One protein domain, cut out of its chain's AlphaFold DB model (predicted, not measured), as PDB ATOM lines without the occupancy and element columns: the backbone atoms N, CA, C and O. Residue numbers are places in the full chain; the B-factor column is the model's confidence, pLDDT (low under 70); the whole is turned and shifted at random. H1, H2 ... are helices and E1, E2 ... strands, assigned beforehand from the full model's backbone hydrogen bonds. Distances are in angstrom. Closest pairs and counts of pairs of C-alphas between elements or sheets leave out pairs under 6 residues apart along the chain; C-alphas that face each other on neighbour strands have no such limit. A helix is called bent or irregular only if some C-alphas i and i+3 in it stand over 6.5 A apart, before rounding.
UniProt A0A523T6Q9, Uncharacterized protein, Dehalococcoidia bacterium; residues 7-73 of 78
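Overview. This is residues 7 to 73 of the 78 residues of an uncharacterized protein of Dehalococcoidia bacterium (UniProt A0A523T6Q9). A strongly twisted sheet of five strands has the long strand E5 through its middle, with the hairpin E1 and E2 beside the first part of E5 and the hairpin E3 and E4 beside its later part. Helix H2 packs over one face of the sheet, over E3, while H1 only grazes the sheet. The printed part has 67 residues, with two named helices and five named strands in the order E1, E2, H1, E3, E4, H2, E5; the sheet runs E2, E1, E5, E3, E4 and is mixed, and the class is mixed, helices and strands. The whole is compact and rounded, with a radius of gyration of the C-alphas of 11.5 A and spans of 32 by 27 by 20 A.

Along the chain. E1 is residues 7 to 9, beginning at C-alpha 7 (-4.749, -49.595, -14.483). E2 is residues 19 to 21. H1 is residues 23 to 29, 10.0 A long; it is neither bent nor irregular, but only just: C-alphas 24 and 27 are 6.3 A apart. E3 is residues 36 to 40, 12.7 A long, and E4 is residues 43 to 45. H2 is residues 48 to 55, 10.6 A long, beginning at C-alpha 48 (-15.410, -44.555, -17.560). E5 is residues 65 to 72, 22.3 A long, ending at C-alpha 72 (-9.045, -34.876, -4.001).

Arrangement. In the hairpin of E1 and E2 the strands are antiparallel, with N 7 and O 21 2.9 A apart, within hydrogen-bond range. E1 and E5 are parallel at 42 degrees, with N 68 and O 8 at 2.8 A. The pairing of E5 is staggered: its residues 66 to 68 pair with E1, and its residues 68 to 72 pair with E3. E5 and E3 are antiparallel, with N 37 and O 71 at 2.8 A. In the hairpin of E3 and E4, also antiparallel, N 40 and O 43 are 2.8 A apart. E2 and E4 are the edge strands, and they are apart. H2 is on the sheet at a height of 8.9 A, over E3, and runs along the strands, at 8 degrees to E3 on the local plane. Its closest C-alphas to E4 are those of Leu 51 and Val 45, 6.2 A. H1 only grazes the sheet; its closest C-alphas to E1 are those of Leu 23 and Leu 7, 5.9 A. H1 and H2 only just touch, with 3 pairs of C-alphas within 8 A, the closest those of Lys 27 and His 48, 5.9 A. They run opposite ways at a shallow tilt of 33 degrees, only just short of steep. E2, H1, E3, with E1 and E5 between its two strands in the sheet, and E4, H2, E5, with E3 between its two strands in the sheet, are split strand-helix-strand units, in each of which a helix follows one strand and comes before another strand of the sheet that is not its neighbour; the crossover of each is right-handed. Every O i to N i+4 pair of H2 is within hydrogen-bond range; in H1 1 of 3 is, beside 3 of 4 O i to N i+3 pairs.

Size, cuts and confidence. The C-alphas farthest apart are those of Ala 14 and Asp 58, 32.6 A. The printed part has no cut and no long link. The mean pLDDT of the printed part is 84.9, and residues 11 to 17, in the link from E1 to E2, are under 70.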
ATOM      1  N   LEU A   7      -4.922 -50.831 -15.236       92.25
ATOM      2  CA  LEU A   7      -4.749 -49.595 -14.483       92.25
ATOM      3  C   LEU A   7      -3.835 -49.856 -13.303       92.25
ATOM      4  O   LEU A   7      -3.978 -50.865 -12.617       92.25
ATOM      5  N   LYS A   8      -2.901 -48.939 -13.083       91.81
ATOM      6  CA  LYS A   8      -1.963 -48.978 -11.972       91.81
ATOM      7  C   LYS A   8      -2.137 -47.713 -11.152       91.81
ATOM      8  O   LYS A   8      -1.695 -46.638 -11.557       91.81
ATOM      9  N   MET A   9      -2.790 -47.841 -10.006       87.94
ATOM     10  CA  MET A   9      -2.997 -46.730  -9.092       87.94
ATOM     11  C   MET A   9      -1.795 -46.596  -8.165       87.94
ATOM     12  O   MET A   9      -1.413 -47.546  -7.476       87.94
ATOM     13  N   LYS A  10      -1.206 -45.401  -8.139       78.44
ATOM     14  CA  LYS A  10      -0.160 -45.077  -7.171       78.44
ATOM     15  C   LYS A  10      -0.810 -44.545  -5.894       78.44
ATOM     16  O   LYS A  10      -1.507 -43.530  -5.964       78.44
ATOM     17  N   PRO A  11      -0.624 -45.205  -4.737       67.31
ATOM     18  CA  PRO A  11      -1.124 -44.669  -3.484       67.31
ATOM     19  C   PRO A  11      -0.410 -43.345  -3.150       67.31
ATOM     20  O   PRO A  11       0.778 -43.192  -3.436       67.31
ATOM     21  N   PRO A  12      -1.108 -42.379  -2.527       60.91
ATOM     22  CA  PRO A  12      -0.514 -41.105  -2.117       60.91
ATOM     23  C   PRO A  12       0.424 -41.229  -0.900       60.91
ATOM     24  O   PRO A  12       1.146 -40.285  -0.582       60.91
ATOM     25  N   SER A  13       0.421 -42.366  -0.199       58.75
ATOM     26  CA  SER A  13       1.247 -42.638   0.983       58.75
ATOM     27  C   SER A  13       2.374 -43.631   0.686       58.75
ATOM     28  O   SER A  13       2.309 -44.380  -0.280       58.75
ATOM     29  N   ALA A  14       3.390 -43.666   1.558       55.88
ATOM     30  CA  ALA A  14       4.586 -44.523   1.495       55.88
ATOM     31  C   ALA A  14       4.325 -46.045   1.612       55.88
ATOM     32  O   ALA A  14       5.223 -46.802   1.978       55.88
ATOM     33  N   ASP A  15       3.100 -46.485   1.334       55.53
ATOM     34  CA  ASP A  15       2.736 -47.891   1.305       55.53
ATOM     35  C   ASP A  15       3.095 -48.461  -0.079       55.53
ATOM     36  O   ASP A  15       2.699 -47.888  -1.096       55.53
ATOM     37  N   PRO A  16       3.871 -49.553  -0.163       59.03
ATOM     38  CA  PRO A  16       4.354 -50.093  -1.434       59.03
ATOM     39  C   PRO A  16       3.278 -50.850  -2.228       59.03
ATOM     40  O   PRO A  16       3.581 -51.394  -3.289       59.03
ATOM     41  N   ALA A  17       2.046 -50.935  -1.720       65.00
ATOM     42  CA  ALA A  17       0.955 -51.632  -2.383       65.00
ATOM     43  C   ALA A  17       0.438 -50.818  -3.581       65.00
ATOM     44  O   ALA A  17      -0.497 -50.026  -3.481       65.00
ATOM     45  N   GLU A  18       1.080 -51.014  -4.733       73.38
ATOM     46  CA  GLU A  18       0.560 -50.577  -6.026       73.38
ATOM     47  C   GLU A  18      -0.725 -51.360  -6.322       73.38
ATOM     48  O   GLU A  18      -0.704 -52.587  -6.432       73.38
ATOM     49  N   ASP A  19      -1.853 -50.659  -6.431       85.75
ATOM     50  CA  ASP A  19      -3.139 -51.298  -6.707       85.75
ATOM     51  C   ASP A  19      -3.307 -51.407  -8.225       85.75
ATOM     52  O   ASP A  19      -3.440 -50.401  -8.930       85.75
ATOM     53  N   ILE A  20      -3.214 -52.636  -8.737       89.69
ATOM     54  CA  ILE A  20      -3.355 -52.945 -10.160       89.69
ATOM     55  C   ILE A  20      -4.691 -53.645 -10.374       89.69
ATOM     56  O   ILE A  20      -4.970 -54.665  -9.745       89.69
ATOM     57  N   PHE A  21      -5.489 -53.131 -11.302       89.50
ATOM     58  CA  PHE A  21      -6.809 -53.670 -11.612       89.50
ATOM     59  C   PHE A  21      -7.134 -53.547 -13.098       89.50
ATOM     60  O   PHE A  21      -6.523 -52.771 -13.841       89.50
ATOM     61  N   GLU A  22      -8.095 -54.350 -13.547       90.88
ATOM     62  CA  GLU A  22      -8.546 -54.315 -14.933       90.88
ATOM     63  C   GLU A  22      -9.274 -53.000 -15.223       90.88
ATOM     64  O   GLU A  22      -9.939 -52.416 -14.361       90.88
ATOM     65  N   LEU A  23      -9.212 -52.549 -16.477       88.44
ATOM     66  CA  LEU A  23      -9.881 -51.316 -16.879       88.44
ATOM     67  C   LEU A  23     -11.389 -51.365 -16.587       88.44
ATOM     68  O   LEU A  23     -11.961 -50.366 -16.167       88.44
ATOM     69  N   GLU A  24     -12.027 -52.529 -16.726       86.88
ATOM     70  CA  GLU A  24     -13.451 -52.727 -16.421       86.88
ATOM     71  C   GLU A  24     -13.804 -52.575 -14.933       86.88
ATOM     72  O   GLU A  24     -14.945 -52.237 -14.608       86.88
ATOM     73  N   GLU A  25     -12.853 -52.800 -14.022       87.88
ATOM     74  CA  GLU A  25     -13.058 -52.605 -12.582       87.88
ATOM     75  C   GLU A  25     -13.114 -51.116 -12.211       87.88
ATOM     76  O   GLU A  25     -13.730 -50.750 -11.206       87.88
ATOM     77  N   ALA A  26     -12.557 -50.237 -13.051       87.31
ATOM     78  CA  ALA A  26     -12.528 -48.790 -12.832       87.31
ATOM     79  C   ALA A  26     -13.917 -48.173 -12.627       87.31
ATOM     80  O   ALA A  26     -14.049 -47.188 -11.904       87.31
ATOM     81  N   LYS A  27     -14.963 -48.753 -13.232       86.75
ATOM     82  CA  LYS A  27     -16.352 -48.283 -13.078       86.75
ATOM     83  C   LYS A  27     -16.886 -48.418 -11.649       86.75
ATOM     84  O   LYS A  27     -17.812 -47.707 -11.284       86.75
ATOM     85  N   HIS A  28     -16.320 -49.344 -10.875       85.81
ATOM     86  CA  HIS A  28     -16.698 -49.607  -9.486       85.81
ATOM     87  C   HIS A  28     -15.716 -48.982  -8.492       85.81
ATOM     88  O   HIS A  28     -16.091 -48.715  -7.356       85.81
ATOM     89  N   ARG A  29     -14.463 -48.761  -8.913       83.06
ATOM     90  CA  ARG A  29     -13.392 -48.184  -8.082       83.06
ATOM     91  C   ARG A  29     -13.413 -46.656  -8.060       83.06
ATOM     92  O   ARG A  29     -13.100 -46.069  -7.030       83.06
ATOM     93  N   PHE A  30     -13.745 -46.014  -9.179       84.06
ATOM     94  CA  PHE A  30     -13.700 -44.559  -9.291       84.06
ATOM     95  C   PHE A  30     -15.087 -43.946  -9.205       84.06
ATOM     96  O   PHE A  30     -15.978 -44.238 -10.003       84.06
ATOM     97  N   THR A  31     -15.235 -43.017  -8.271       76.81
ATOM     98  CA  THR A  31     -16.343 -42.073  -8.255       76.81
ATOM     99  C   THR A  31     -15.866 -40.859  -9.046       76.81
ATOM    100  O   THR A  31     -15.110 -40.050  -8.523       76.81
ATOM    101  N   TYR A  32     -16.214 -40.778 -10.337       79.25
ATOM    102  CA  TYR A  32     -15.898 -39.627 -11.200       79.25
ATOM    103  C   TYR A  32     -16.739 -38.400 -10.784       79.25
ATOM    104  O   TYR A  32     -17.597 -37.938 -11.534       79.25
ATOM    105  N   SER A  33     -16.572 -37.944  -9.544       78.06
ATOM    106  CA  SER A  33     -17.307 -36.839  -8.932       78.06
ATOM    107  C   SER A  33     -16.467 -35.564  -8.903       78.06
ATOM    108  O   SER A  33     -15.244 -35.601  -9.016       78.06
ATOM    109  N   ASP A  34     -17.116 -34.418  -8.690       76.00
ATOM    110  CA  ASP A  34     -16.437 -33.123  -8.541       76.00
ATOM    111  C   ASP A  34     -15.529 -33.040  -7.299       76.00
ATOM    112  O   ASP A  34     -14.741 -32.108  -7.166       76.00
ATOM    113  N   GLU A  35     -15.615 -34.017  -6.394       80.44
ATOM    114  CA  GLU A  35     -14.799 -34.101  -5.179       80.44
ATOM    115  C   GLU A  35     -13.455 -34.806  -5.416       80.44
ATOM    116  O   GLU A  35     -12.511 -34.600  -4.652       80.44
ATOM    117  N   VAL A  36     -13.341 -35.636  -6.461       83.75
ATOM    118  CA  VAL A  36     -12.130 -36.414  -6.754       83.75
ATOM    119  C   VAL A  36     -11.838 -36.387  -8.249       83.75
ATOM    120  O   VAL A  36     -12.561 -36.947  -9.068       83.75
ATOM    121  N   MET A  37     -10.707 -35.789  -8.614       87.88
ATOM    122  CA  MET A  37     -10.197 -35.846  -9.977       87.88
ATOM    123  C   MET A  37      -9.475 -37.170 -10.209       87.88
ATOM    124  O   MET A  37      -8.483 -37.476  -9.544       87.88
ATOM    125  N   VAL A  38      -9.946 -37.928 -11.199       89.62
ATOM    126  CA  VAL A  38      -9.259 -39.117 -11.708       89.62
ATOM    127  C   VAL A  38      -8.332 -38.677 -12.834       89.62
ATOM    128  O   VAL A  38      -8.783 -38.223 -13.888       89.62
ATOM    129  N   VAL A  39      -7.026 -38.784 -12.618       90.81
ATOM    130  CA  VAL A  39      -6.008 -38.445 -13.611       90.81
ATOM    131  C   VAL A  39      -5.354 -39.735 -14.083       90.81
ATOM    132  O   VAL A  39      -4.842 -40.504 -13.281       90.81
ATOM    133  N   VAL A  40      -5.370 -39.978 -15.391       91.56
ATOM    134  CA  VAL A  40      -4.767 -41.159 -16.015       91.56
ATOM    135  C   VAL A  40      -3.736 -40.698 -17.026       91.56
ATOM    136  O   VAL A  40      -4.060 -39.906 -17.910       91.56
ATOM    137  N   GLU A  41      -2.488 -41.147 -16.892       91.75
ATOM    138  CA  GLU A  41      -1.379 -40.718 -17.762       91.75
ATOM    139  C   GLU A  41      -1.279 -39.181 -17.868       91.75
ATOM    140  O   GLU A  41      -1.113 -38.616 -18.954       91.75
ATOM    141  N   LYS A  42      -1.428 -38.481 -16.731       89.25
ATOM    142  CA  LYS A  42      -1.452 -37.005 -16.627       89.25
ATOM    143  C   LYS A  42      -2.604 -36.319 -17.376       89.25
ATOM    144  O   LYS A  42      -2.566 -35.108 -17.599       89.25
ATOM    145  N   ARG A  43      -3.643 -37.061 -17.768       90.81
ATOM    146  CA  ARG A  43      -4.866 -36.531 -18.383       90.81
ATOM    147  C   ARG A  43      -6.043 -36.705 -17.436       90.81
ATOM    148  O   ARG A  43      -6.263 -37.787 -16.909       90.81
ATOM    149  N   LEU A  44      -6.814 -35.639 -17.247       90.19
ATOM    150  CA  LEU A  44      -8.053 -35.706 -16.483       90.19
ATOM    151  C   LEU A  44      -9.071 -36.578 -17.227       90.19
ATOM    152  O   LEU A  44      -9.312 -36.366 -18.416       90.19
ATOM    153  N   VAL A  45      -9.670 -37.517 -16.506       91.75
ATOM    154  CA  VAL A  45     -10.723 -38.406 -16.988       91.75
ATOM    155  C   VAL A  45     -11.961 -38.181 -16.129       91.75
ATOM    156  O   VAL A  45     -11.908 -38.293 -14.906       91.75
ATOM    157  N   LYS A  46     -13.084 -37.854 -16.767       89.56
ATOM    158  CA  LYS A  46     -14.348 -37.522 -16.092       89.56
ATOM    159  C   LYS A  46     -15.386 -38.632 -16.177       89.56
ATOM    160  O   LYS A  46     -16.456 -38.515 -15.591       89.56
ATOM    161  N   SER A  47     -15.111 -39.698 -16.922       90.25
ATOM    162  CA  SER A  47     -16.012 -40.840 -17.023       90.25
ATOM    163  C   SER A  47     -15.278 -42.121 -17.403       90.25
ATOM    164  O   SER A  47     -14.181 -42.112 -17.964       90.25
ATOM    165  N   HIS A  48     -15.928 -43.255 -17.150       90.94
ATOM    166  CA  HIS A  48     -15.410 -44.555 -17.560       90.94
ATOM    167  C   HIS A  48     -15.304 -44.697 -19.090       90.94
ATOM    168  O   HIS A  48     -14.380 -45.333 -19.592       90.94
ATOM    169  N   GLU A  49     -16.200 -44.069 -19.854       90.69
ATOM    170  CA  GLU A  49     -16.114 -44.071 -21.318       90.69
ATOM    171  C   GLU A  49     -14.897 -43.287 -21.819       90.69
ATOM    172  O   GLU A  49     -14.203 -43.753 -22.726       90.69
ATOM    173  N   GLU A  50     -14.591 -42.137 -21.209       92.44
ATOM    174  CA  GLU A  50     -13.373 -41.380 -21.515       92.44
ATOM    175  C   GLU A  50     -12.112 -42.196 -21.211       92.44
ATOM    176  O   GLU A  50     -11.170 -42.184 -22.005       92.44
ATOM    177  N   LEU A  51     -12.113 -42.968 -20.120       92.00
ATOM    178  CA  LEU A  51     -11.023 -43.882 -19.777       92.00
ATOM    179  C   LEU A  51     -10.807 -44.955 -20.851       92.00
ATOM    180  O   LEU A  51      -9.677 -45.186 -21.282       92.00
ATOM    181  N   ILE A  52     -11.885 -45.597 -21.310       91.44
ATOM    182  CA  ILE A  52     -11.826 -46.604 -22.379       91.44
ATOM    183  C   ILE A  52     -11.284 -45.975 -23.664       91.44
ATOM    184  O   ILE A  52     -10.434 -46.563 -24.336       91.44
ATOM    185  N   GLN A  53     -11.768 -44.785 -24.026       92.12
ATOM    186  CA  GLN A  53     -11.291 -44.077 -25.211       92.12
ATOM    187  C   GLN A  53      -9.810 -43.719 -25.095       92.12
ATOM    188  O   GLN A  53      -9.086 -43.849 -26.080       92.12
ATOM    189  N   LEU A  54      -9.355 -43.307 -23.909       91.94
ATOM    190  CA  LEU A  54      -7.950 -43.035 -23.634       91.94
ATOM    191  C   LEU A  54      -7.105 -44.300 -23.824       91.94
ATOM    192  O   LEU A  54      -6.163 -44.281 -24.609       91.94
ATOM    193  N   ALA A  55      -7.495 -45.411 -23.201       91.19
ATOM    194  CA  ALA A  55      -6.791 -46.691 -23.290       91.19
ATOM    195  C   ALA A  55      -6.734 -47.282 -24.708       91.19
ATOM    196  O   ALA A  55      -5.853 -48.078 -25.014       91.19
ATOM    197  N   ARG A  56      -7.661 -46.891 -25.589       90.94
ATOM    198  CA  ARG A  56      -7.690 -47.311 -26.998       90.94
ATOM    199  C   ARG A  56      -6.807 -46.480 -27.922       90.94
ATOM    200  O   ARG A  56      -6.639 -46.870 -29.076       90.94
ATOM    201  N   ARG A  57      -6.281 -45.337 -27.474       90.81
ATOM    202  CA  ARG A  57      -5.415 -44.506 -28.325       90.81
ATOM    203  C   ARG A  57      -4.134 -45.254 -28.656       90.81
ATOM    204  O   ARG A  57      -3.597 -45.953 -27.804       90.81
ATOM    205  N   ASP A  58      -3.604 -45.030 -29.854       88.62
ATOM    206  CA  ASP A  58      -2.356 -45.654 -30.312       88.62
ATOM    207  C   ASP A  58      -1.167 -45.446 -29.361       88.62
ATOM    208  O   ASP A  58      -0.310 -46.311 -29.269       88.62
ATOM    209  N   GLU A  59      -1.142 -44.344 -28.605       89.88
ATOM    210  CA  GLU A  59      -0.104 -44.049 -27.603       89.88
ATOM    211  C   GLU A  59      -0.173 -44.943 -26.346       89.88
ATOM    212  O   GLU A  59       0.824 -45.113 -25.642       89.88
ATOM    213  N   TYR A  60      -1.346 -45.508 -26.050       90.31
ATOM    214  CA  TYR A  60      -1.640 -46.193 -24.787       90.31
ATOM    215  C   TYR A  60      -2.058 -47.656 -24.963       90.31
ATOM    216  O   TYR A  60      -1.885 -48.445 -24.039       90.31
ATOM    217  N   LYS A  61      -2.571 -48.038 -26.138       86.19
ATOM    218  CA  LYS A  61      -3.107 -49.380 -26.416       86.19
ATOM    219  C   LYS A  61      -2.081 -50.509 -26.256       86.19
ATOM    220  O   LYS A  61      -2.472 -51.632 -25.971       86.19
ATOM    221  N   ASP A  62      -0.800 -50.207 -26.466       87.88
ATOM    222  CA  ASP A  62       0.304 -51.172 -26.400       87.88
ATOM    223  C   ASP A  62       1.026 -51.141 -25.039       87.88
ATOM    224  O   ASP A  62       1.999 -51.868 -24.831       87.88
ATOM    225  N   LYS A  63       0.584 -50.292 -24.099       89.88
ATOM    226  CA  LYS A  63       1.137 -50.266 -22.742       89.88
ATOM    227  C   LYS A  63       0.610 -51.447 -21.930       89.88
ATOM    228  O   LYS A  63      -0.527 -51.871 -22.087       89.88
ATOM    229  N   GLU A  64       1.425 -51.942 -21.004       90.31
ATOM    230  CA  GLU A  64       0.972 -52.949 -20.037       90.31
ATOM    231  C   GLU A  64       0.058 -52.322 -18.969       90.31
ATOM    232  O   GLU A  64      -0.968 -52.896 -18.595       90.31
ATOM    233  N   PHE A  65       0.389 -51.095 -18.545       92.06
ATOM    234  CA  PHE A  65      -0.344 -50.338 -17.534       92.06
ATOM    235  C   PHE A  65      -0.534 -48.876 -17.938       92.06
ATOM    236  O   PHE A  65       0.335 -48.289 -18.585       92.06
ATOM    237  N   LEU A  66      -1.635 -48.284 -17.477       93.00
ATOM    238  CA  LEU A  66      -1.827 -46.839 -17.398       93.00
ATOM    239  C   LEU A  66      -1.723 -46.393 -15.946       93.00
ATOM    240  O   LEU A  66      -2.379 -46.959 -15.066       93.00
ATOM    241  N   GLU A  67      -0.915 -45.369 -15.703       92.25
ATOM    242  CA  GLU A  67      -0.773 -44.779 -14.376       92.25
ATOM    243  C   GLU A  67      -2.028 -43.991 -14.004       92.25
ATOM    244  O   GLU A  67      -2.485 -43.150 -14.782       92.25
ATOM    245  N   VAL A  68      -2.563 -44.244 -12.808       91.31
ATOM    246  CA  VAL A  68      -3.717 -43.535 -12.251       91.31
ATOM    247  C   VAL A  68      -3.337 -42.801 -10.971       91.31
ATOM    248  O   VAL A  68      -2.762 -43.379 -10.046       91.31
ATOM    249  N   GLU A  69      -3.734 -41.536 -10.910       88.69
ATOM    250  CA  GLU A  69      -3.603 -40.646  -9.765       88.69
ATOM    251  C   GLU A  69      -4.997 -40.140  -9.371       88.69
ATOM    252  O   GLU A  69      -5.740 -39.602 -10.197       88.69
ATOM    253  N   LEU A  70      -5.364 -40.323  -8.101       86.25
ATOM    254  CA  LEU A  70      -6.592 -39.772  -7.532       86.25
ATOM    255  C   LEU A  70      -6.245 -38.512  -6.750       86.25
ATOM    256  O   LEU A  70      -5.531 -38.572  -5.748       86.25
ATOM    257  N   VAL A  71      -6.751 -37.373  -7.211       84.81
ATOM    258  CA  VAL A  71      -6.478 -36.072  -6.602       84.81
ATOM    259  C   VAL A  71      -7.770 -35.545  -5.979       84.81
ATOM    260  O   VAL A  71      -8.689 -35.192  -6.722       84.81
ATOM    261  N   PRO A  72      -7.882 -35.478  -4.638       81.00
ATOM    262  CA  PRO A  72      -9.045 -34.876  -4.001       81.00
ATOM    263  C   PRO A  72      -9.100 -33.380  -4.330       81.00
ATOM    264  O   PRO A  72      -8.101 -32.663  -4.223       81.00
ATOM    265  N   VAL A  73     -10.277 -32.898  -4.721       79.69
ATOM    266  CA  VAL A  73     -10.539 -31.476  -4.941       79.69
ATOM    267  C   VAL A  73     -10.792 -30.838  -3.582       79.69
ATOM    268  O   VAL A  73     -11.901 -30.845  -3.058       79.69
TER     269      VAL A  73